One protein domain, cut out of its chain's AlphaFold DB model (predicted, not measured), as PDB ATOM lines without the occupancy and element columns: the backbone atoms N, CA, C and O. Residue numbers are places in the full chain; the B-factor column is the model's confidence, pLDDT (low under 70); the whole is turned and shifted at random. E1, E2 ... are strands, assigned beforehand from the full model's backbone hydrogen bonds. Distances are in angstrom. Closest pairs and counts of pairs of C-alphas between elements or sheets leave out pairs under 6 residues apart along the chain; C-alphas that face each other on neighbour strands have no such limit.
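Overview. This is residues 63 to 106 of the 110 residues of an uncharacterized protein of Gluconacetobacter dulcium (UniProt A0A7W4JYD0). There is little regular structure here: two small hairpins, E1 with E2 and E3 with E4, sit at opposite ends, joined by residues 81 to 94, which cross the gap and then loop round at the second end. The printed part has 44 residues, 17 of them in four named strands, E1 to E4 in chain order, with no named helix: all strand, in two antiparallel two-stranded sheets. It is loose, radius of gyration of the C-alphas 13.0 A, and only just elongated, spanning 35 by 24 by 14 A.

Along the chain. Find C-alpha 67 at (608.849, 510.564, 442.100); there E1, residues 67 to 72, begins, 15.0 A long. E2 is residues 78 to 80, 6.8 A; E3 is 95 to 98, 10.5 A; E4 is 101 to 104, 10.2 A, ending at C-alpha 104 (627.140, 508.618, 428.746).

Arrangement. In the hairpin E1 and E2, directions 158 degrees apart, look for N 71 and O 79, 2.9 A apart, within hydrogen-bond range. In the hairpin E3 and E4, at 141 degrees, N 103 and O 96 are within that range at 2.8 A. E1 and E2 are each apart from E3 and E4.

Size, cuts and confidence. The farthest C-alphas, Ser 75 and Gly 90, are 37.0 A apart. The printed part has no cut; the link E2 to E3 is long. No printed residue has pLDDT under 70.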
ATOM      1  N   VAL A  63     604.899 505.567 440.799       81.44
ATOM      2  CA  VAL A  63     605.773 506.308 441.708       81.44
ATOM      3  C   VAL A  63     606.913 505.416 442.191       81.44
ATOM      4  O   VAL A  63     606.691 504.393 442.842       81.44
ATOM      5  N   LEU A  64     608.148 505.841 441.930       77.19
ATOM      6  CA  LEU A  64     609.367 505.214 442.440       77.19
ATOM      7  C   LEU A  64     610.086 506.202 443.359       77.19
ATOM      8  O   LEU A  64     610.421 507.309 442.956       77.19
ATOM      9  N   ASN A  65     610.311 505.804 444.614       72.31
ATOM     10  CA  ASN A  65     610.983 506.634 445.623       72.31
ATOM     11  C   ASN A  65     610.389 508.059 445.772       72.31
ATOM     12  O   ASN A  65     611.115 509.029 445.969       72.31
ATOM     13  N   GLY A  66     609.063 508.189 445.645       70.38
ATOM     14  CA  GLY A  66     608.347 509.465 445.774       70.38
ATOM     15  C   GLY A  66     608.308 510.332 444.510       70.38
ATOM     16  O   GLY A  66     607.741 511.419 444.558       70.38
ATOM     17  N   VAL A  67     608.861 509.861 443.390       74.38
ATOM     18  CA  VAL A  67     608.849 510.564 442.100       74.38
ATOM     19  C   VAL A  67     607.991 509.790 441.102       74.38
ATOM     20  O   VAL A  67     608.128 508.571 440.991       74.38
ATOM     21  N   ALA A  68     607.109 510.486 440.380       80.88
ATOM     22  CA  ALA A  68     606.408 509.918 439.231       80.88
ATOM     23  C   ALA A  68     607.443 509.574 438.150       80.88
ATOM     24  O   ALA A  68     608.132 510.454 437.645       80.88
ATOM     25  N   ALA A  69     607.605 508.283 437.876       82.75
ATOM     26  CA  ALA A  69     608.656 507.764 437.009       82.75
ATOM     27  C   ALA A  69     608.107 507.267 435.669       82.75
ATOM     28  O   ALA A  69     608.814 507.321 434.670       82.75
ATOM     29  N   LEU A  70     606.871 506.760 435.633       89.38
ATOM     30  CA  LEU A  70     606.277 506.197 434.421       89.38
ATOM     31  C   LEU A  70     604.801 506.581 434.326       89.38
ATOM     32  O   LEU A  70     604.046 506.315 435.257       89.38
ATOM     33  N   HIS A  71     604.375 507.167 433.214       88.94
ATOM     34  CA  HIS A  71     602.985 507.579 433.006       88.94
ATOM     35  C   HIS A  71     602.552 507.383 431.551       88.94
ATOM     36  O   HIS A  71     603.366 507.055 430.693       88.94
ATOM     37  N   VAL A  72     601.257 507.540 431.272       88.69
ATOM     38  CA  VAL A  72     600.716 507.501 429.907       88.69
ATOM     39  C   VAL A  72     600.261 508.904 429.523       88.69
ATOM     40  O   VAL A  72     599.560 509.549 430.303       88.69
ATOM     41  N   ASP A  73     600.675 509.397 428.356       88.19
ATOM     42  CA  ASP A  73     600.260 510.715 427.869       88.19
ATOM     43  C   ASP A  73     598.798 510.717 427.369       88.19
ATOM     44  O   ASP A  73     598.149 509.677 427.233       88.19
ATOM     45  N   GLY A  74     598.263 511.899 427.047       87.19
ATOM     46  CA  GLY A  74     596.897 512.034 426.515       87.19
ATOM     47  C   GLY A  74     596.661 511.352 425.158       87.19
ATOM     48  O   GLY A  74     595.512 511.254 424.728       87.19
ATOM     49  N   SER A  75     597.718 510.882 424.489       93.31
ATOM     50  CA  SER A  75     597.668 510.146 423.220       93.31
ATOM     51  C   SER A  75     597.827 508.630 423.405       93.31
ATOM     52  O   SER A  75     597.739 507.889 422.428       93.31
ATOM     53  N   GLY A  76     598.035 508.151 424.636       89.31
ATOM     54  CA  GLY A  76     598.222 506.733 424.936       89.31
ATOM     55  C   GLY A  76     599.673 506.245 424.863       89.31
ATOM     56  O   GLY A  76     599.898 505.034 424.891       89.31
ATOM     57  N   HIS A  77     600.666 507.135 424.776       90.94
ATOM     58  CA  HIS A  77     602.076 506.742 424.790       90.94
ATOM     59  C   HIS A  77     602.592 506.546 426.212       90.94
ATOM     60  O   HIS A  77     602.330 507.363 427.090       90.94
ATOM     61  N   LEU A  78     603.386 505.494 426.420       89.44
ATOM     62  CA  LEU A  78     604.112 505.281 427.666       89.44
ATOM     63  C   LEU A  78     605.319 506.224 427.737       89.44
ATOM     64  O   LEU A  78     606.216 506.149 426.897       89.44
ATOM     65  N   ILE A  79     605.351 507.068 428.760       90.38
ATOM     66  CA  ILE A  79     606.405 508.045 429.026       90.38
ATOM     67  C   ILE A  79     607.187 507.614 430.266       90.38
ATOM     68  O   ILE A  79     606.596 507.269 431.290       90.38
ATOM     69  N   LEU A  80     608.517 507.633 430.162       88.06
ATOM     70  CA  LEU A  80     609.457 507.401 431.258       88.06
ATOM     71  C   LEU A  80     610.167 508.715 431.589       88.06
ATOM     72  O   LEU A  80     610.927 509.230 430.767       88.06
ATOM     73  N   ASP A  81     609.966 509.205 432.806       84.62
ATOM     74  CA  ASP A  81     610.633 510.397 433.315       84.62
ATOM     75  C   ASP A  81     611.940 509.999 434.006       84.62
ATOM     76  O   ASP A  81     611.953 509.326 435.039       84.62
ATOM     77  N   VAL A  82     613.070 510.415 433.428       81.44
ATOM     78  CA  VAL A  82     614.404 510.170 433.992       81.44
ATOM     79  C   VAL A  82     615.072 511.503 434.289       81.44
ATOM     80  O   VAL A  82     615.452 512.240 433.381       81.44
ATOM     81  N   ALA A  83     615.258 511.804 435.574       83.00
ATOM     82  CA  ALA A  83     616.093 512.921 435.986       83.00
ATOM     83  C   ALA A  83     617.568 512.561 435.755       83.00
ATOM     84  O   ALA A  83     618.086 511.615 436.351       83.00
ATOM     85  N   VAL A  84     618.245 513.325 434.899       90.19
ATOM     86  CA  VAL A  84     619.679 513.173 434.627       90.19
ATOM     87  C   VAL A  84     620.413 514.495 434.887       90.19
ATOM     88  O   VAL A  84     619.830 515.562 434.678       90.19
ATOM     89  N   PRO A  85     621.678 514.472 435.344       93.31
ATOM     90  CA  PRO A  85     622.472 515.685 435.539       93.31
ATOM     91  C   PRO A  85     622.677 516.473 434.240       93.31
ATOM     92  O   PRO A  85     622.769 515.884 433.165       93.31
ATOM     93  N   THR A  86     622.829 517.797 434.338       95.56
ATOM     94  CA  THR A  86     623.149 518.676 433.192       95.56
ATOM     95  C   THR A  86     624.656 518.860 432.957       95.56
ATOM     96  O   THR A  86     625.070 519.657 432.117       95.56
ATOM     97  N   VAL A  87     625.481 518.183 433.755       94.94
ATOM     98  CA  VAL A  87     626.949 518.196 433.717       94.94
ATOM     99  C   VAL A  87     627.416 516.757 433.906       94.94
ATOM    100  O   VAL A  87     626.764 516.010 434.637       94.94
ATOM    101  N   ASP A  88     628.519 516.368 433.263       94.94
ATOM    102  CA  ASP A  88     629.091 515.028 433.411       94.94
ATOM    103  C   ASP A  88     629.334 514.701 434.905       94.94
ATOM    104  O   ASP A  88     630.111 515.400 435.564       94.94
ATOM    105  N   PRO A  89     628.682 513.660 435.465       95.31
ATOM    106  CA  PRO A  89     628.822 513.293 436.873       95.31
ATOM    107  C   PRO A  89     630.147 512.587 437.202       95.31
ATOM    108  O   PRO A  89     630.392 512.278 438.367       95.31
ATOM    109  N   GLY A  90     630.976 512.253 436.208       95.19
ATOM    110  CA  GLY A  90     632.227 511.512 436.401       95.19
ATOM    111  C   GLY A  90     632.037 510.057 436.849       95.19
ATOM    112  O   GLY A  90     632.996 509.410 437.267       95.19
ATOM    113  N   VAL A  91     630.817 509.515 436.768       94.88
ATOM    114  CA  VAL A  91     630.498 508.115 437.089       94.88
ATOM    115  C   VAL A  91     630.339 507.331 435.793       94.88
ATOM    116  O   VAL A  91     629.435 507.601 435.011       94.88
ATOM    117  N   LYS A  92     631.190 506.328 435.573       95.44
ATOM    118  CA  LYS A  92     631.216 505.550 434.326       95.44
ATOM    119  C   LYS A  92     629.831 505.011 433.952       95.44
ATOM    120  O   LYS A  92     629.176 504.368 434.770       95.44
ATOM    121  N   ASN A  93     629.436 505.221 432.697       92.81
ATOM    122  CA  ASN A  93     628.147 504.836 432.110       92.81
ATOM    123  C   ASN A  93     626.913 505.526 432.721       92.81
ATOM    124  O   ASN A  93     625.790 505.140 432.398       92.81
ATOM    125  N   ALA A  94     627.081 506.534 433.581       93.06
ATOM    126  CA  ALA A  94     625.951 507.331 434.039       93.06
ATOM    127  C   ALA A  94     625.413 508.194 432.892       93.06
ATOM    128  O   ALA A  94     626.184 508.790 432.133       93.06
ATOM    129  N   LEU A  95     624.085 508.266 432.784       94.00
ATOM    130  CA  LEU A  95     623.412 509.167 431.859       94.00
ATOM    131  C   LEU A  95     623.494 510.605 432.372       94.00
ATOM    132  O   LEU A  95     623.279 510.863 433.555       94.00
ATOM    133  N   TRP A  96     623.760 511.536 431.465       94.88
ATOM    134  CA  TRP A  96     623.697 512.977 431.702       94.88
ATOM    135  C   TRP A  96     623.233 513.679 430.425       94.88
ATOM    136  O   TRP A  96     623.212 513.073 429.354       94.88
ATOM    137  N   THR A  97     622.810 514.935 430.517       94.94
ATOM    138  CA  THR A  97     622.343 515.703 429.361       94.94
ATOM    139  C   THR A  97     623.111 516.998 429.181       94.94
ATOM    140  O   THR A  97     623.479 517.662 430.147       94.94
ATOM    141  N   GLN A  98     623.317 517.387 427.926       93.88
ATOM    142  CA  GLN A  98     623.858 518.687 427.557       93.88
ATOM    143  C   GLN A  98     623.088 519.213 426.348       93.88
ATOM    144  O   GLN A  98     623.115 518.609 425.278       93.88
ATOM    145  N   GLY A  99     622.376 520.330 426.518       89.25
ATOM    146  CA  GLY A  99     621.696 521.008 425.409       89.25
ATOM    147  C   GLY A  99     620.661 520.151 424.666       89.25
ATOM    148  O   GLY A  99     620.529 520.289 423.455       89.25
ATOM    149  N   GLY A 100     619.956 519.251 425.362       88.00
ATOM    150  CA  GLY A 100     618.934 518.379 424.764       88.00
ATOM    151  C   GLY A 100     619.466 517.070 424.172       88.00
ATOM    152  O   GLY A 100     618.685 516.272 423.662       88.00
ATOM    153  N   VAL A 101     620.774 516.817 424.266       92.44
ATOM    154  CA  VAL A 101     621.380 515.525 423.919       92.44
ATOM    155  C   VAL A 101     621.581 514.709 425.191       92.44
ATOM    156  O   VAL A 101     621.939 515.265 426.231       92.44
ATOM    157  N   LEU A 102     621.352 513.399 425.117       94.00
ATOM    158  CA  LEU A 102     621.655 512.450 426.184       94.00
ATOM    159  C   LEU A 102     623.035 511.828 425.930       94.00
ATOM    160  O   LEU A 102     623.309 511.343 424.832       94.00
ATOM    161  N   LEU A 103     623.899 511.855 426.938       95.62
ATOM    162  CA  LEU A 103     625.286 511.405 426.877       95.62
ATOM    163  C   LEU A 103     625.552 510.347 427.956       95.62
ATOM    164  O   LEU A 103     624.842 510.263 428.960       95.62
ATOM    165  N   LEU A 104     626.605 509.553 427.755       96.19
ATOM    166  CA  LEU A 104     627.140 508.618 428.746       96.19
ATOM    167  C   LEU A 104     628.457 509.164 429.288       96.19
ATOM    168  O   LEU A 104     629.346 509.523 428.518       96.19
ATOM    169  N   SER A 105     628.587 509.218 430.609       95.88
ATOM    170  CA  SER A 105     629.835 509.612 431.260       95.88
ATOM    171  C   SER A 105     630.915 508.548 431.056       95.88
ATOM    172  O   SER A 105     630.676 507.348 431.243       95.88
ATOM    173  N   ALA A 106     632.127 508.984 430.714       95.12
ATOM    174  CA  ALA A 106     633.286 508.099 430.588       95.12
ATOM    175  C   ALA A 106     633.761 507.548 431.949       95.12
ATOM    176  O   ALA A 106     634.426 506.509 432.001       95.12
TER     177      ALA A 106